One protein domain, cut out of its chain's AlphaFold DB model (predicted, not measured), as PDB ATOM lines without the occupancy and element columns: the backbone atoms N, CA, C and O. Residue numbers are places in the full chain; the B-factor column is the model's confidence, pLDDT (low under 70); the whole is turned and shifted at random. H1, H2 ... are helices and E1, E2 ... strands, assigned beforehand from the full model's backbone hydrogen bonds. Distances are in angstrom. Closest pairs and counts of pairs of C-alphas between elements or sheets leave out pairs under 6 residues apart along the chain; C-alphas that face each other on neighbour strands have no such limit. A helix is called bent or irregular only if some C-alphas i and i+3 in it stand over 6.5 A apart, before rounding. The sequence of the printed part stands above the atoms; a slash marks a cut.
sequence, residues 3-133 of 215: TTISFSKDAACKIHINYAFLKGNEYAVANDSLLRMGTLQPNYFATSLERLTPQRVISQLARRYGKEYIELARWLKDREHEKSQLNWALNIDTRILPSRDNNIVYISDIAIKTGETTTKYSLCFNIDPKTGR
ATOM      1  N   THR A   3      23.830  35.215  -5.120       97.38
ATOM      2  CA  THR A   3      23.149  34.397  -6.123       97.38
ATOM      3  C   THR A   3      21.980  35.149  -6.740       97.38
ATOM      4  O   THR A   3      21.372  36.018  -6.119       97.38
ATOM      5  N   THR A   4      21.665  34.817  -7.988       97.56
ATOM      6  CA  THR A   4      20.496  35.338  -8.697       97.56
ATOM      7  C   THR A   4      19.626  34.171  -9.131       97.56
ATOM      8  O   THR A   4      20.102  33.238  -9.774       97.56
ATOM      9  N   ILE A   5      18.348  34.227  -8.771       97.31
ATOM     10  CA  ILE A   5      17.340  33.237  -9.132       97.31
ATOM     11  C   ILE A   5      16.480  33.838 -10.240       97.31
ATOM     12  O   ILE A   5      15.676  34.734  -9.991       97.31
ATOM     13  N   SER A   6      16.675  33.379 -11.472       96.38
ATOM     14  CA  SER A   6      15.940  33.880 -12.636       96.38
ATOM     15  C   SER A   6      14.589  33.183 -12.781       96.38
ATOM     16  O   SER A   6      14.529  31.956 -12.838       96.38
ATOM     17  N   PHE A   7      13.514  33.965 -12.885       95.62
ATOM     18  CA  PHE A   7      12.188  33.486 -13.281       95.62
ATOM     19  C   PHE A   7      11.989  33.589 -14.801       95.62
ATOM     20  O   PHE A   7      11.476  32.668 -15.433       95.62
ATOM     21  N   SER A   8      12.435  34.696 -15.399       91.88
ATOM     22  CA  SER A   8      12.454  34.926 -16.847       91.88
ATOM     23  C   SER A   8      13.639  35.826 -17.218       91.88
ATOM     24  O   SER A   8      14.470  36.146 -16.366       91.88
ATOM     25  N   LYS A   9      13.736  36.247 -18.485       87.00
ATOM     26  CA  LYS A   9      14.788  37.167 -18.944       87.00
ATOM     27  C   LYS A   9      14.790  38.498 -18.176       87.00
ATOM     28  O   LYS A   9      15.861  39.019 -17.887       87.00
ATOM     29  N   ASP A  10      13.607  38.994 -17.812       86.44
ATOM     30  CA  ASP A  10      13.418  40.333 -17.234       86.44
ATOM     31  C   ASP A  10      12.940  40.292 -15.769       86.44
ATOM     32  O   ASP A  10      12.611  41.326 -15.190       86.44
ATOM     33  N   ALA A  11      12.883  39.100 -15.166       93.81
ATOM     34  CA  ALA A  11      12.428  38.892 -13.795       93.81
ATOM     35  C   ALA A  11      13.377  37.957 -13.043       93.81
ATOM     36  O   ALA A  11      13.545  36.788 -13.409       93.81
ATOM     37  N   ALA A  12      13.977  38.471 -11.969       96.50
ATOM     38  CA  ALA A  12      14.841  37.693 -11.097       96.50
ATOM     39  C   ALA A  12      14.773  38.162  -9.639       96.50
ATOM     40  O   ALA A  12      14.439  39.312  -9.340       96.50
ATOM     41  N   CYS A  13      15.165  37.265  -8.738       97.81
ATOM     42  CA  CYS A  13      15.429  37.568  -7.343       97.81
ATOM     43  C   CYS A  13      16.936  37.549  -7.077       97.81
ATOM     44  O   CYS A  13      17.608  36.556  -7.365       97.81
ATOM     45  N   LYS A  14      17.470  38.639  -6.524       97.94
ATOM     46  CA  LYS A  14      18.873  38.730  -6.098       97.94
ATOM     47  C   LYS A  14      18.986  38.420  -4.612       97.94
ATOM     48  O   LYS A  14      18.269  39.005  -3.811       97.94
ATOM     49  N   ILE A  15      19.890  37.527  -4.241       98.44
ATOM     50  CA  ILE A  15      20.125  37.152  -2.847       98.44
ATOM     51  C   ILE A  15      21.586  37.450  -2.520       98.44
ATOM     52  O   ILE A  15      22.484  36.825  -3.087       98.44
ATOM     53  N   HIS A  16      21.798  38.379  -1.594       98.44
ATOM     54  CA  HIS A  16      23.087  38.716  -1.003       98.44
ATOM     55  C   HIS A  16      23.082  38.333   0.476       98.44
ATOM     56  O   HIS A  16      22.195  38.738   1.227       98.44
ATOM     57  N   ILE A  17      24.064  37.542   0.900       98.25
ATOM     58  CA  ILE A  17      24.241  37.168   2.306       98.25
ATOM     59  C   ILE A  17      25.711  37.291   2.677       98.25
ATOM     60  O   ILE A  17      26.540  36.478   2.250       98.25
ATOM     61  N   ASN A  18      26.017  38.267   3.516       97.81
ATOM     62  CA  ASN A  18      27.312  38.466   4.136       97.81
ATOM     63  C   ASN A  18      27.226  38.085   5.622       97.81
ATOM     64  O   ASN A  18      26.702  38.825   6.458       97.81
ATOM     65  N   TYR A  19      27.697  36.874   5.936       97.06
ATOM     66  CA  TYR A  19      27.530  36.270   7.256       97.06
ATOM     67  C   TYR A  19      28.838  36.241   8.054       97.06
ATOM     68  O   TYR A  19      29.781  35.538   7.680       97.06
ATOM     69  N   ALA A  20      28.877  36.963   9.171       96.94
ATOM     70  CA  ALA A  20      29.940  36.918  10.159       96.94
ATOM     71  C   ALA A  20      29.715  35.740  11.115       96.94
ATOM     72  O   ALA A  20      28.597  35.441  11.507       96.94
ATOM     73  N   PHE A  21      30.779  35.051  11.513       95.81
ATOM     74  CA  PHE A  21      30.682  33.962  12.483       95.81
ATOM     75  C   PHE A  21      31.953  33.878  13.318       95.81
ATOM     76  O   PHE A  21      33.037  34.273  12.876       95.81
ATOM     77  N   LEU A  22      31.820  33.341  14.527       95.50
ATOM     78  CA  LEU A  22      32.947  33.131  15.426       95.50
ATOM     79  C   LEU A  22      33.808  31.970  14.918       95.50
ATOM     80  O   LEU A  22      33.300  30.884  14.631       95.50
ATOM     81  N   LYS A  23      35.118  32.190  14.792       93.88
ATOM     82  CA  LYS A  23      36.068  31.173  14.320       93.88
ATOM     83  C   LYS A  23      36.577  30.341  15.490       93.88
ATOM     84  O   LYS A  23      37.048  30.912  16.461       93.88
ATOM     85  N   GLY A  24      36.553  29.018  15.348       93.44
ATOM     86  CA  GLY A  24      36.991  28.073  16.381       93.44
ATOM     87  C   GLY A  24      35.904  27.048  16.692       93.44
ATOM     88  O   GLY A  24      34.710  27.341  16.594       93.44
ATOM     89  N   ASN A  25      36.305  25.824  17.036       92.56
ATOM     90  CA  ASN A  25      35.361  24.751  17.367       92.56
ATOM     91  C   ASN A  25      34.646  25.018  18.699       92.56
ATOM     92  O   ASN A  25      33.498  24.609  18.877       92.56
ATOM     93  N   GLU A  26      35.309  25.736  19.602       94.44
ATOM     94  CA  GLU A  26      34.805  26.198  20.889       94.44
ATOM     95  C   GLU A  26      33.573  27.106  20.755       94.44
ATOM     96  O   GLU A  26      32.698  27.073  21.613       94.44
ATOM     97  N   TYR A  27      33.433  27.839  19.644       95.94
ATOM     98  CA  TYR A  27      32.301  28.743  19.405       95.94
ATOM     99  C   TYR A  27      31.171  28.121  18.592       95.94
ATOM    100  O   TYR A  27      30.223  28.799  18.192       95.94
ATOM    101  N   ALA A  28      31.247  26.825  18.299       94.81
ATOM    102  CA  ALA A  28      30.270  26.218  17.416       94.81
ATOM    103  C   ALA A  28      28.854  26.172  18.016       94.81
ATOM    104  O   ALA A  28      27.892  26.189  17.255       94.81
ATOM    105  N   VAL A  29      28.727  26.155  19.349       95.00
ATOM    106  CA  VAL A  29      27.434  26.307  20.038       95.00
ATOM    107  C   VAL A  29      26.884  27.720  19.840       95.00
ATOM    108  O   VAL A  29      25.731  27.866  19.459       95.00
ATOM    109  N   ALA A  30      27.712  28.755  20.004       96.00
ATOM    110  CA  ALA A  30      27.292  30.139  19.789       96.00
ATOM    111  C   ALA A  30      26.862  30.410  18.343       96.00
ATOM    112  O   ALA A  30      25.808  31.001  18.119       96.00
ATOM    113  N   ASN A  31      27.616  29.914  17.360       96.19
ATOM    114  CA  ASN A  31      27.225  30.023  15.953       96.19
ATOM    115  C   ASN A  31      25.908  29.284  15.656       96.19
ATOM    116  O   ASN A  31      25.087  29.793  14.900       96.19
ATOM    117  N   ASP A  32      25.686  28.101  16.243       95.50
ATOM    118  CA  ASP A  32      24.418  27.373  16.104       95.50
ATOM    119  C   ASP A  32      23.254  28.178  16.716       95.50
ATOM    120  O   ASP A  32      22.242  28.422  16.055       95.50
ATOM    121  N   SER A  33      23.429  28.684  17.940       95.00
ATOM    122  CA  SER A  33      22.453  29.540  18.625       95.00
ATOM    123  C   SER A  33      22.071  30.775  17.808       95.00
ATOM    124  O   SER A  33      20.884  31.032  17.620       95.00
ATOM    125  N   LEU A  34      23.048  31.507  17.264       95.25
ATOM    126  CA  LEU A  34      22.807  32.687  16.426       95.25
ATOM    127  C   LEU A  34      21.943  32.361  15.202       95.25
ATOM    128  O   LEU A  34      21.032  33.115  14.852       95.25
ATOM    129  N   LEU A  35      22.192  31.226  14.545       95.44
ATOM    130  CA  LEU A  35      21.391  30.797  13.398       95.44
ATOM    131  C   LEU A  35      19.943  30.488  13.814       95.44
ATOM    132  O   LEU A  35      19.013  30.870  13.105       95.44
ATOM    133  N   ARG A  36      19.737  29.866  14.982       93.81
ATOM    134  CA  ARG A  36      18.398  29.556  15.524       93.81
ATOM    135  C   ARG A  36      17.622  30.790  15.958       93.81
ATOM    136  O   ARG A  36      16.410  30.834  15.761       93.81
ATOM    137  N   MET A  37      18.311  31.790  16.506       92.25
ATOM    138  CA  MET A  37      17.723  33.067  16.929       92.25
ATOM    139  C   MET A  37      17.187  33.898  15.755       92.25
ATOM    140  O   MET A  37      16.475  34.874  15.968       92.25
ATOM    141  N   GLY A  38      17.474  33.503  14.509       91.81
ATOM    142  CA  GLY A  38      16.954  34.182  13.326       91.81
ATOM    143  C   GLY A  38      17.827  35.342  12.862       91.81
ATOM    144  O   GLY A  38      17.309  36.296  12.286       91.81
ATOM    145  N   THR A  39      19.148  35.236  13.047       93.00
ATOM    146  CA  THR A  39      20.140  36.137  12.416       93.00
ATOM    147  C   THR A  39      20.126  36.082  10.887       93.00
ATOM    148  O   THR A  39      20.771  36.887  10.229       93.00
ATOM    149  N   LEU A  40      19.399  35.127  10.308       94.56
ATOM    150  CA  LEU A  40      19.092  35.050   8.892       94.56
ATOM    151  C   LEU A  40      17.571  34.930   8.731       94.56
ATOM    152  O   LEU A  40      16.952  34.065   9.355       94.56
ATOM    153  N   GLN A  41      16.979  35.779   7.890       92.00
ATOM    154  CA  GLN A  41      15.541  35.783   7.614       92.00
ATOM    155  C   GLN A  41      15.252  35.391   6.154       92.00
ATOM    156  O   GLN A  41      15.994  35.804   5.262       92.00
ATOM    157  N   PRO A  42      14.176  34.631   5.879       92.81
ATOM    158  CA  PRO A  42      13.259  34.025   6.849       92.81
ATOM    159  C   PRO A  42      13.926  32.932   7.702       92.81
ATOM    160  O   PRO A  42      14.753  32.162   7.207       92.81
ATOM    161  N   ASN A  43      13.561  32.841   8.986       91.75
ATOM    162  CA  ASN A  43      14.136  31.850   9.903       91.75
ATOM    163  C   ASN A  43      13.547  30.442   9.688       91.75
ATOM    164  O   ASN A  43      12.779  29.919  10.496       91.75
ATOM    165  N   TYR A  44      13.946  29.793   8.596       91.81
ATOM    166  CA  TYR A  44      13.514  28.436   8.245       91.81
ATOM    167  C   TYR A  44      13.993  27.332   9.208       91.81
ATOM    168  O   TYR A  44      13.620  26.170   9.026       91.81
ATOM    169  N   PHE A  45      14.855  27.663  10.173       91.12
ATOM    170  CA  PHE A  45      15.551  26.706  11.036       91.12
ATOM    171  C   PHE A  45      15.205  26.846  12.518       91.12
ATOM    172  O   PHE A  45      15.763  26.102  13.324       91.12
ATOM    173  N   ALA A  46      14.262  27.726  12.873       85.25
ATOM    174  CA  ALA A  46      13.860  27.990  14.255       85.25
ATOM    175  C   ALA A  46      13.534  26.710  15.049       85.25
ATOM    176  O   ALA A  46      13.890  26.592  16.216       85.25
ATOM    177  N   THR A  47      12.898  25.729  14.400       86.50
ATOM    178  CA  THR A  47      12.470  24.455  15.006       86.50
ATOM    179  C   THR A  47      13.361  23.263  14.641       86.50
ATOM    180  O   THR A  47      13.033  22.124  14.973       86.50
ATOM    181  N   SER A  48      14.483  23.487  13.946       87.94
ATOM    182  CA  SER A  48      15.409  22.408  13.584       87.94
ATOM    183  C   SER A  48      15.979  21.754  14.842       87.94
ATOM    184  O   SER A  48      16.496  22.446  15.709       87.94
ATOM    185  N   LEU A  49      15.978  20.426  14.925       86.31
ATOM    186  CA  LEU A  49      16.656  19.701  16.013       86.31
ATOM    187  C   LEU A  49      18.118  19.375  15.681       86.31
ATOM    188  O   LEU A  49      18.893  18.978  16.544       86.31
ATOM    189  N   GLU A  50      18.511  19.555  14.421       91.19
ATOM    190  CA  GLU A  50      19.871  19.296  13.962       91.19
ATOM    191  C   GLU A  50      20.786  20.480  14.254       91.19
ATOM    192  O   GLU A  50      20.356  21.633  14.162       91.19
ATOM    193  N   ARG A  51      22.063  20.196  14.538       90.31
ATOM    194  CA  ARG A  51      23.115  21.210  14.680       90.31
ATOM    195  C   ARG A  51      23.238  22.032  13.399       90.31
ATOM    196  O   ARG A  51      23.441  21.473  12.317       90.31
ATOM    197  N   LEU A  52      23.144  23.352  13.526       94.69
ATOM    198  CA  LEU A  52      23.271  24.264  12.400       94.69
ATOM    199  C   LEU A  52      24.722  24.713  12.227       94.69
ATOM    200  O   LEU A  52      25.473  24.889  13.184       94.69
ATOM    201  N   THR A  53      25.116  24.903  10.972       94.12
ATOM    202  CA  THR A  53      26.388  25.530  10.607       94.12
ATOM    203  C   THR A  53      26.125  26.620   9.574       94.12
ATOM    204  O   THR A  53      25.213  26.455   8.752       94.12
ATOM    205  N   PRO A  54      26.919  27.708   9.551       93.44
ATOM    206  CA  PRO A  54      26.706  28.801   8.606       93.44
ATOM    207  C   PRO A  54      26.651  28.324   7.151       93.44
ATOM    208  O   PRO A  54      25.709  28.633   6.429       93.44
ATOM    209  N   GLN A  55      27.597  27.475   6.732       91.94
ATOM    210  CA  GLN A  55      27.667  26.964   5.358       91.94
ATOM    211  C   GLN A  55      26.388  26.223   4.936       91.94
ATOM    212  O   GLN A  55      25.870  26.424   3.831       91.94
ATOM    213  N   ARG A  56      25.850  25.377   5.820       93.56
ATOM    214  CA  ARG A  56      24.614  24.638   5.559       93.56
ATOM    215  C   ARG A  56      23.404  25.567   5.548       93.56
ATOM    216  O   ARG A  56      22.585  25.474   4.640       93.56
ATOM    217  N   VAL A  57      23.274  26.436   6.547       95.31
ATOM    218  CA  VAL A  57      22.093  27.295   6.680       95.31
ATOM    219  C   VAL A  57      22.020  28.303   5.541       95.31
ATOM    220  O   VAL A  57      20.973  28.410   4.913       95.31
ATOM    221  N   ILE A  58      23.123  28.976   5.210       95.81
ATOM    222  CA  ILE A  58      23.167  29.993   4.150       95.81
ATOM    223  C   ILE A  58      22.777  29.383   2.798       95.81
ATOM    224  O   ILE A  58      21.923  29.924   2.096       95.81
ATOM    225  N   SER A  59      23.345  28.222   2.451       94.75
ATOM    226  CA  SER A  59      23.030  27.541   1.188       94.75
ATOM    227  C   SER A  59      21.572  27.071   1.123       94.75
ATOM    228  O   SER A  59      20.904  27.237   0.099       94.75
ATOM    229  N   GLN A  60      21.044  26.518   2.218       95.19
ATOM    230  CA  GLN A  60      19.657  26.065   2.270       95.19
ATOM    231  C   GLN A  60      18.657  27.225   2.293       95.19
ATOM    232  O   GLN A  60      17.607  27.106   1.663       95.19
ATOM    233  N   LEU A  61      18.979  28.335   2.957       96.31
ATOM    234  CA  LEU A  61      18.165  29.546   2.938       96.31
ATOM    235  C   LEU A  61      18.051  30.082   1.513       96.31
ATOM    236  O   LEU A  61      16.933  30.250   1.036       96.31
ATOM    237  N   ALA A  62      19.170  30.256   0.800       96.38
ATOM    238  CA  ALA A  62      19.149  30.749  -0.580       96.38
ATOM    239  C   ALA A  62      18.283  29.865  -1.487       96.38
ATOM    240  O   ALA A  62      17.491  30.356  -2.291       96.38
ATOM    241  N   ARG A  63      18.403  28.540  -1.327       96.31
ATOM    242  CA  ARG A  63      17.618  27.564  -2.086       96.31
ATOM    243  C   ARG A  63      16.124  27.641  -1.762       96.31
ATOM    244  O   ARG A  63      15.316  27.596  -2.687       96.31
ATOM    245  N   ARG A  64      15.748  27.702  -0.479       97.06
ATOM    246  CA  ARG A  64      14.338  27.762  -0.050       97.06
ATOM    247  C   ARG A  64      13.695  29.081  -0.467       97.06
ATOM    248  O   ARG A  64      12.686  29.048  -1.161       97.06
ATOM    249  N   TYR A  65      14.351  30.200  -0.172       97.19
ATOM    250  CA  TYR A  65      13.886  31.530  -0.554       97.19
ATOM    251  C   TYR A  65      13.756  31.676  -2.077       97.19
ATOM    252  O   TYR A  65      12.746  32.155  -2.581       97.19
ATOM    253  N   GLY A  66      14.737  31.175  -2.838       96.94
ATOM    254  CA  GLY A  66      14.672  31.151  -4.299       96.94
ATOM    255  C   GLY A  66      13.515  30.313  -4.848       96.94
ATOM    256  O   GLY A  66      12.885  30.700  -5.830       96.94
ATOM    257  N   LYS A  67      13.204  29.176  -4.214       97.19
ATOM    258  CA  LYS A  67      12.054  28.345  -4.593       97.19
ATOM    259  C   LYS A  67      10.730  29.070  -4.333       97.19
ATOM    260  O   LYS A  67       9.893  29.109  -5.229       97.19
ATOM    261  N   GLU A  68      10.576  29.666  -3.152       96.75
ATOM    262  CA  GLU A  68       9.395  30.463  -2.788       96.75
ATOM    263  C   GLU A  68       9.205  31.643  -3.747       96.75
ATOM    264  O   GLU A  68       8.097  31.877  -4.227       96.75
ATOM    265  N   TYR A  69      10.294  32.324  -4.117       97.06
ATOM    266  CA  TYR A  69      10.265  33.361  -5.146       97.06
ATOM    267  C   TYR A  69       9.704  32.845  -6.477       97.06
ATOM    268  O   TYR A  69       8.811  33.476  -7.030       97.06
ATOM    269  N   ILE A  70      10.187  31.711  -7.000       97.44
ATOM    270  CA  ILE A  70       9.708  31.166  -8.284       97.44
ATOM    271  C   ILE A  70       8.216  30.820  -8.228       97.44
ATOM    272  O   ILE A  70       7.486  31.076  -9.189       97.44
ATOM    273  N   GLU A  71       7.759  30.237  -7.120       96.56
ATOM    274  CA  GLU A  71       6.351  29.884  -6.919       96.56
ATOM    275  C   GLU A  71       5.462  31.135  -6.893       96.56
ATOM    276  O   GLU A  71       4.477  31.208  -7.634       96.56
ATOM    277  N   LEU A  72       5.852  32.153  -6.122       95.44
ATOM    278  CA  LEU A  72       5.128  33.422  -6.037       95.44
ATOM    279  C   LEU A  72       5.185  34.210  -7.348       95.44
ATOM    280  O   LEU A  72       4.175  34.766  -7.772       95.44
ATOM    281  N   ALA A  73       6.333  34.224  -8.027       95.50
ATOM    282  CA  ALA A  73       6.502  34.909  -9.302       95.50
ATOM    283  C   ALA A  73       5.604  34.314 -10.389       95.50
ATOM    284  O   ALA A  73       5.001  35.069 -11.151       95.50
ATOM    285  N   ARG A  74       5.453  32.982 -10.428       96.12
ATOM    286  CA  ARG A  74       4.508  32.317 -11.338       96.12
ATOM    287  C   ARG A  74       3.077  32.758 -11.055       96.12
ATOM    288  O   ARG A  74       2.401  33.231 -11.961       96.12
ATOM    289  N   TRP A  75       2.656  32.676  -9.796       95.94
ATOM    290  CA  TRP A  75       1.304  33.060  -9.398       95.94
ATOM    291  C   TRP A  75       0.992  34.535  -9.706       95.94
ATOM    292  O   TRP A  75      -0.061  34.847 -10.261       95.94
ATOM    293  N   LEU A  76       1.926  35.444  -9.409       94.62
ATOM    294  CA  LEU A  76       1.792  36.869  -9.720       94.62
ATOM    295  C   LEU A  76       1.763  37.118 -11.228       94.62
ATOM    296  O   LEU A  76       0.964  37.924 -11.695       94.62
ATOM    297  N   LYS A  77       2.597  36.422 -12.009       94.69
ATOM    298  CA  LYS A  77       2.611  36.573 -13.467       94.69
ATOM    299  C   LYS A  77       1.296  36.119 -14.101       94.69
ATOM    300  O   LYS A  77       0.810  36.788 -15.011       94.69
ATOM    301  N   ASP A  78       0.718  35.030 -13.605       95.38
ATOM    302  CA  ASP A  78      -0.556  34.501 -14.094       95.38
ATOM    303  C   ASP A  78      -1.727  35.439 -13.767       95.38
ATOM    304  O   ASP A  78      -2.645  35.584 -14.570       95.38
ATOM    305  N   ARG A  79      -1.687  36.107 -12.606       95.56
ATOM    306  CA  ARG A  79      -2.756  37.003 -12.137       95.56
ATOM    307  C   ARG A  79      -2.638  38.440 -12.653       95.56
ATOM    308  O   ARG A  79      -3.650  39.083 -12.916       95.56
ATOM    309  N   GLU A  80      -1.422  38.970 -12.726       94.06
ATOM    310  CA  GLU A  80      -1.152  40.398 -12.961       94.06
ATOM    311  C   GLU A  80      -0.484  40.671 -14.316       94.06
ATOM    312  O   GLU A  80      -0.382  41.825 -14.740       94.06
ATOM    313  N   HIS A  81      -0.051  39.623 -15.021       91.25
ATOM    314  CA  HIS A  81       0.543  39.684 -16.354       91.25
ATOM    315  C   HIS A  81       1.690  40.697 -16.464       91.25
ATOM    316  O   HIS A  81       2.766  40.488 -15.911       91.25
ATOM    317  N   GLU A  82       1.534  41.767 -17.239       88.56
ATOM    318  CA  GLU A  82       2.578  42.779 -17.444       88.56
ATOM    319  C   GLU A  82       2.777  43.686 -16.226       88.56
ATOM    320  O   GLU A  82       3.832  44.297 -16.091       88.56
ATOM    321  N   LYS A  83       1.804  43.735 -15.309       89.94
ATOM    322  CA  LYS A  83       1.882  44.557 -14.093       89.94
ATOM    323  C   LYS A  83       2.643  43.878 -12.953       89.94
ATOM    324  O   LYS A  83       2.944  44.539 -11.965       89.94
ATOM    325  N   SER A  84       2.965  42.587 -13.086       90.69
ATOM    326  CA  SER A  84       3.643  41.817 -12.042       90.69
ATOM    327  C   SER A  84       5.018  42.411 -11.716       90.69
ATOM    328  O   SER A  84       5.896  42.461 -12.583       90.69
ATOM    329  N   GLN A  85       5.243  42.800 -10.462       92.88
ATOM    330  CA  GLN A  85       6.525  43.346 -10.011       92.88
ATOM    331  C   GLN A  85       7.434  42.236  -9.466       92.88
ATOM    332  O   GLN A  85       7.401  41.900  -8.283       92.88
ATOM    333  N   LEU A  86       8.256  41.649 -10.340       95.06
ATOM    334  CA  LEU A  86       9.004  40.413 -10.047       95.06
ATOM    335  C   LEU A  86      10.506  40.615  -9.775       95.06
ATOM    336  O   LEU A  86      11.232  39.636  -9.603       95.06
ATOM    337  N   ASN A  87      10.973  41.866  -9.733       93.75
ATOM    338  CA  ASN A  87      12.361  42.216  -9.421       93.75
ATOM    339  C   ASN A  87      12.562  42.291  -7.909       93.75
ATOM    340  O   ASN A  87      12.367  43.341  -7.293       93.75
ATOM    341  N   TRP A  88      12.893  41.153  -7.309       96.88
ATOM    342  CA  TRP A  88      12.984  41.008  -5.857       96.88
ATOM    343  C   TRP A  88      14.437  40.990  -5.392       96.88
ATOM    344  O   TRP A  88      15.351  40.668  -6.159       96.88
ATOM    345  N   ALA A  89      14.664  41.325  -4.126       97.81
ATOM    346  CA  ALA A  89      15.972  41.158  -3.513       97.81
ATOM    347  C   ALA A  89      15.875  40.806  -2.028       97.81
ATOM    348  O   ALA A  89      15.014  41.320  -1.320       97.81
ATOM    349  N   LEU A  90      16.807  39.981  -1.564       98.31
ATOM    350  CA  LEU A  90      17.087  39.738  -0.155       98.31
ATOM    351  C   LEU A  90      18.554  40.078   0.085       98.31
ATOM    352  O   LEU A  90      19.425  39.438  -0.497       98.31
ATOM    353  N   ASN A  91      18.821  41.066   0.931       98.44
ATOM    354  CA  ASN A  91      20.172  41.396   1.370       98.44
ATOM    355  C   ASN A  91      20.247  41.229   2.882       98.44
ATOM    356  O   ASN A  91      19.401  41.764   3.599       98.44
ATOM    357  N   ILE A  92      21.235  40.471   3.343       98.50
ATOM    358  CA  ILE A  92      21.512  40.279   4.762       98.50
ATOM    359  C   ILE A  92      22.994  40.526   4.990       98.50
ATOM    360  O   ILE A  92      23.833  39.792   4.462       98.50
ATOM    361  N   ASP A  93      23.295  41.519   5.813       98.50
ATOM    362  CA  ASP A  93      24.642  41.854   6.245       98.50
ATOM    363  C   ASP A  93      24.724  41.706   7.754       98.50
ATOM    364  O   ASP A  93      23.875  42.194   8.498       98.50
ATOM    365  N   THR A  94      25.748  41.002   8.223       98.38
ATOM    366  CA  THR A  94      25.903  40.739   9.652       98.38
ATOM    367  C   THR A  94      27.282  41.135  10.151       98.38
ATOM    368  O   THR A  94      28.274  41.074   9.419       98.38
ATOM    369  N   ARG A  95      27.349  41.539  11.418       98.00
ATOM    370  CA  ARG A  95      28.584  41.943  12.094       98.00
ATOM    371  C   ARG A  95      28.575  41.518  13.555       98.00
ATOM    372  O   ARG A  95      27.518  41.379  14.165       98.00
ATOM    373  N   ILE A  96      29.773  41.353  14.103       97.25
ATOM    374  CA  ILE A  96      30.003  41.044  15.514       97.25
ATOM    375  C   ILE A  96      30.772  42.211  16.121       97.25
ATOM    376  O   ILE A  96      31.813  42.598  15.591       97.25
ATOM    377  N   LEU A  97      30.254  42.757  17.213       95.69
ATOM    378  CA  LEU A  97      30.860  43.842  17.976       95.69
ATOM    379  C   LEU A  97      31.176  43.364  19.402       95.69
ATOM    380  O   LEU A  97      30.477  42.483  19.910       95.69
ATOM    381  N   PRO A  98      32.206  43.921  20.062       93.56
ATOM    382  CA  PRO A  98      32.400  43.710  21.494       93.56
ATOM    383  C   PRO A  98      31.203  44.253  22.291       93.56
ATOM    384  O   PRO A  98      30.558  45.214  21.877       93.56
ATOM    385  N   SER A  99      30.918  43.621  23.425       93.00
ATOM    386  CA  SER A  99      29.879  44.006  24.383       93.00
ATOM    387  C   SER A  99      30.449  43.982  25.805       93.00
ATOM    388  O   SER A  99      31.571  43.513  26.017       93.00
ATOM    389  N   ARG A 100      29.657  44.447  26.773       89.44
ATOM    390  CA  ARG A 100      29.985  44.430  28.203       89.44
ATOM    391  C   ARG A 100      30.335  43.019  28.690       89.44
ATOM    392  O   ARG A 100      29.761  42.034  28.222       89.44
ATOM    393  N   ASP A 101      31.228  42.911  29.671       86.56
ATOM    394  CA  ASP A 101      31.530  41.665  30.398       86.56
ATOM    395  C   ASP A 101      32.013  40.495  29.505       86.56
ATOM    396  O   ASP A 101      31.609  39.346  29.686       86.56
ATOM    397  N   ASN A 102      32.893  40.766  28.530       89.75
ATOM    398  CA  ASN A 102      33.399  39.792  27.538       89.75
ATOM    399  C   ASN A 102      32.318  39.142  26.651       89.75
ATOM    400  O   ASN A 102      32.582  38.129  25.990       89.75
ATOM    401  N   ASN A 103      31.111  39.702  26.624       94.94
ATOM    402  CA  ASN A 103      30.071  39.279  25.701       94.94
ATOM    403  C   ASN A 103      30.306  39.892  24.317       94.94
ATOM    404  O   ASN A 103      31.209  40.705  24.102       94.94
ATOM    405  N   ILE A 104      29.463  39.520  23.360       96.56
ATOM    406  CA  ILE A 104      29.430  40.155  22.042       96.56
ATOM    407  C   ILE A 104      28.012  40.593  21.700       96.56
ATOM    408  O   ILE A 104      27.038  39.997  22.162       96.56
ATOM    409  N   VAL A 105      27.906  41.596  20.834       97.31
ATOM    410  CA  VAL A 105      26.655  41.915  20.151       97.31
ATOM    411  C   VAL A 105      26.752  41.441  18.712       97.31
ATOM    412  O   VAL A 105      27.642  41.846  17.963       97.31
ATOM    413  N   TYR A 106      25.824  40.581  18.321       97.81
ATOM    414  CA  TYR A 106      25.636  40.180  16.939       97.81
ATOM    415  C   TYR A 106      24.542  41.035  16.312       97.81
ATOM    416  O   TYR A 106      23.426  41.077  16.828       97.81
ATOM    417  N   ILE A 107      24.839  41.696  15.197       98.25
ATOM    418  CA  ILE A 107      23.872  42.532  14.482       98.25
ATOM    419  C   ILE A 107      23.644  41.952  13.092       98.25
ATOM    420  O   ILE A 107      24.601  41.594  12.406       98.25
ATOM    421  N   SER A 108      22.379  41.871  12.690       98.31
ATOM    422  CA  SER A 108      21.939  41.486  11.354       98.31
ATOM    423  C   SER A 108      21.087  42.595  10.753       98.31
ATOM    424  O   SER A 108      19.937  42.754  11.158       98.31
ATOM    425  N   ASP A 109      21.614  43.311   9.764       98.19
ATOM    426  CA  ASP A 109      20.832  44.252   8.967       98.19
ATOM    427  C   ASP A 109      20.218  43.506   7.779       98.19
ATOM    428  O   ASP A 109      20.901  42.788   7.042       98.19
ATOM    429  N   ILE A 110      18.911  43.655   7.603       98.06
ATOM    430  CA  ILE A 110      18.136  42.906   6.619       98.06
ATOM    431  C   ILE A 110      17.386  43.893   5.736       98.06
ATOM    432  O   ILE A 110      16.684  44.779   6.224       98.06
ATOM    433  N   ALA A 111      17.499  43.715   4.422       97.88
ATOM    434  CA  ALA A 111      16.723  44.442   3.432       97.88
ATOM    435  C   ALA A 111      15.995  43.464   2.507       97.88
ATOM    436  O   ALA A 111      16.622  42.660   1.814       97.88
ATOM    437  N   ILE A 112      14.668  43.568   2.461       97.06
ATOM    438  CA  ILE A 112      13.805  42.749   1.608       97.06
ATOM    439  C   ILE A 112      13.105  43.673   0.621       97.06
ATOM    440  O   ILE A 112      12.349  44.558   1.018       97.06
ATOM    441  N   LYS A 113      13.353  43.461  -0.669       96.75
ATOM    442  CA  LYS A 113      12.688  44.152  -1.772       96.75
ATOM    443  C   LYS A 113      11.701  43.210  -2.450       96.75
ATOM    444  O   LYS A 113      12.104  42.177  -2.983       96.75
ATOM    445  N   THR A 114      10.437  43.611  -2.496       92.62
ATOM    446  CA  THR A 114       9.360  42.927  -3.225       92.62
ATOM    447  C   THR A 114       8.706  43.929  -4.166       92.62
ATOM    448  O   THR A 114       7.897  44.756  -3.741       92.62
ATOM    449  N   GLY A 115       9.096  43.893  -5.440       88.12
ATOM    450  CA  GLY A 115       8.681  44.905  -6.407       88.12
ATOM    451  C   GLY A 115       9.270  46.273  -6.070       88.12
ATOM    452  O   GLY A 115      10.478  46.382  -5.875       88.12
ATOM    453  N   GLU A 116       8.441  47.311  -5.990       89.81
ATOM    454  CA  GLU A 116       8.896  48.673  -5.660       89.81
ATOM    455  C   GLU A 116       9.085  48.915  -4.153       89.81
ATOM    456  O   GLU A 116       9.787  49.842  -3.748       89.81
ATOM    457  N   THR A 117       8.516  48.059  -3.305       92.88
ATOM    458  CA  THR A 117       8.626  48.202  -1.851       92.88
ATOM    459  C   THR A 117       9.917  47.571  -1.347       92.88
ATOM    460  O   THR A 117      10.245  46.437  -1.693       92.88
ATOM    461  N   THR A 118      10.642  48.298  -0.494       95.44
ATOM    462  CA  THR A 118      11.795  47.773   0.244       95.44
ATOM    463  C   THR A 118      11.595  47.982   1.736       95.44
ATOM    464  O   THR A 118      11.484  49.118   2.191       95.44
ATOM    465  N   THR A 119      11.609  46.891   2.493       94.69
ATOM    466  CA  THR A 119      11.596  46.903   3.958       94.69
ATOM    467  C   THR A 119      13.018  46.713   4.467       94.69
ATOM    468  O   THR A 119      13.733  45.840   3.972       94.69
ATOM    469  N   LYS A 120      13.427  47.522   5.448       95.94
ATOM    470  CA  LYS A 120      14.730  47.428   6.116       95.94
ATOM    471  C   LYS A 120      14.541  47.401   7.625       95.94
ATOM    472  O   LYS A 120      13.695  48.138   8.127       95.94
ATOM    473  N   TYR A 121      15.306  46.566   8.309       96.00
ATOM    474  CA  TYR A 121      15.338  46.497   9.768       96.00
ATOM    475  C   TYR A 121      16.617  45.803  10.233       96.00
ATOM    476  O   TYR A 121      17.245  45.059   9.472       96.00
ATOM    477  N   SER A 122      16.969  46.027  11.495       96.56
ATOM    478  CA  SER A 122      18.154  45.449  12.126       96.56
ATOM    479  C   SER A 122      17.751  44.598  13.324       96.56
ATOM    480  O   SER A 122      16.894  45.002  14.106       96.56
ATOM    481  N   LEU A 123      18.376  43.432  13.487       97.19
ATOM    482  CA  LEU A 123      18.213  42.567  14.657       97.19
ATOM    483  C   LEU A 123      19.525  42.504  15.441       97.19
ATOM    484  O   LEU A 123      20.568  42.194  14.867       97.19
ATOM    485  N   CYS A 124      19.459  42.767  16.741       97.69
ATOM    486  CA  CYS A 124      20.589  42.840  17.657       97.69
ATOM    487  C   CYS A 124      20.464  41.751  18.727       97.69
ATOM    488  O   CYS A 124      19.441  41.637  19.402       97.69
ATOM    489  N   PHE A 125      21.524  40.965  18.899       97.00
ATOM    490  CA  PHE A 125      21.575  39.855  19.844       97.00
ATOM    491  C   PHE A 125      22.815  39.982  20.722       97.00
ATOM    492  O   PHE A 125      23.935  39.757  20.268       97.00
ATOM    493  N   ASN A 126      22.614  40.318  21.993       97.12
ATOM    494  CA  ASN A 126      23.668  40.283  23.007       97.12
ATOM    495  C   ASN A 126      23.850  38.833  23.447       97.12
ATOM    496  O   ASN A 126      22.888  38.223  23.916       97.12
ATOM    497  N   ILE A 127      25.039  38.261  23.271       96.56
ATOM    498  CA  ILE A 127      25.282  36.847  23.563       96.56
ATOM    499  C   ILE A 127      26.582  36.631  24.334       96.56
ATOM    500  O   ILE A 127      27.593  37.289  24.085       96.56
ATOM    501  N   ASP A 128      26.564  35.639  25.219       96.25
ATOM    502  CA  ASP A 128      27.784  35.043  25.758       96.25
ATOM    503  C   ASP A 128      28.381  34.117  24.682       96.25
ATOM    504  O   ASP A 128      27.777  33.088  24.350       96.25
ATOM    505  N   PRO A 129      29.562  34.434  24.118       95.19
ATOM    506  CA  PRO A 129      30.141  33.649  23.035       95.19
ATOM    507  C   PRO A 129      30.575  32.245  23.477       95.19
ATOM    508  O   PRO A 129      30.704  31.365  22.630       95.19
ATOM    509  N   LYS A 130      30.789  31.993  24.777       93.38
ATOM    510  CA  LYS A 130      31.183  30.665  25.280       93.38
ATOM    511  C   LYS A 130      30.004  29.706  25.329       93.38
ATOM    512  O   LYS A 130      30.160  28.523  25.036       93.38
ATOM    513  N   THR A 131      28.833  30.203  25.716       95.00
ATOM    514  CA  THR A 131      27.634  29.373  25.908       95.00
ATOM    515  C   THR A 131      26.641  29.480  24.754       95.00
ATOM    516  O   THR A 131      25.782  28.615  24.606       95.00
ATOM    517  N   GLY A 132      26.742  30.525  23.927       94.56
ATOM    518  CA  GLY A 132      25.759  30.835  22.892       94.56
ATOM    519  C   GLY A 132      24.421  31.319  23.450       94.56
ATOM    520  O   GLY A 132      23.421  31.299  22.733       94.56
ATOM    521  N   ARG A 133      24.376  31.695  24.731       95.94
ATOM    522  CA  ARG A 133      23.164  32.143  25.415       95.94
ATOM    523  C   ARG A 133      22.934  33.628  25.150       95.94
ATOM    524  O   ARG A 133      23.859  34.425  25.288       95.94
TER     525      ARG A 133
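Overview. This is residues 3 to 133 of the 215 residues of an uncharacterized protein of Prevotella intermedia ZT (UniProt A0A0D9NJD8). A long helix, H2, lies lengthwise over the E1 and E2 side of a long, twisted sheet of five strands, and the whole is a rod. The shorter helix H1 sits towards the other end of the rod, where it only grazes the sheet, and residues 78 to 83 of H2 stick out beyond a kink. The printed part has 131 residues, with two named helices and five named strands in the order E1, E2, H1, H2, E3, E4, E5. The sheet is mixed, in the order E1, E2, E3, E4, E5, and the class is mixed, helices and strands. The whole is only just compact, close to loose, with a radius of gyration of the C-alphas of 16.8 A and spans of 56 by 27 by 21 A.

Along the chain. E1, residues 3 to 8, begins at C-alpha 3 at (23.149, 34.397, -6.123). E2 is residues 11 to 18, 23.3 A long. H1 is residues 25 to 36, 17.7 A. H2, residues 54 to 83, is 37.1 A long and begins at C-alpha 54 at (26.706, 28.801, 8.606). Both helices are irregular: C-alphas 26 and 29 are 7.4 A apart, and C-alphas 79 and 82 are 9.5 A apart. H2 has a kink of 75 degrees near residue 77. E3 is residues 88 to 98, 33.7 A; E4 is residues 104 to 114, 32.4 A; E5 is residues 117 to 128, 36.1 A, ending at C-alpha 128 at (27.784, 35.043, 25.758).

Arrangement. E1 and E2 are an antiparallel hairpin, with N 5 and O 13 at 2.8 A. E2 and E3 are parallel, with N 16 and O 90 at 2.8 A; E2, H1, H2 and E3 form a strand-helix-strand unit, two parallel neighbours with helices between, its crossover left-handed. E3, E4 and E5 form a meander, each strand the antiparallel neighbour of the one before, with N 91 and O 111 at 2.9 A and N 108 and O 123 at 2.9 A. With H2 on one face of the sheet there are two layers. Its height over the sheet is 7.5 A, and it runs along the strands, at 22 degrees to E2 on the local plane. The closest C-alphas of E1 and H2, Ile 5 and Gly 66, are 5.9 A apart. Residues 31 to 35 of H1 touch residues 54 to 57 of H2, the closest C-alphas, Leu 35 and Pro 54, 7.4 A apart. O i to N i+4 pairs are within hydrogen-bond range in 6 of 8 cases in H1 and 24 of 26 in H2.

Size, cuts and confidence. The two C-alphas farthest apart, His 81 and Asp 101, are 56.1 A apart. The printed part has no cut. The link from H1 to H2, residues 37 to 53, is long. The mean pLDDT of the printed part is 94.8, and no printed residue is under 70.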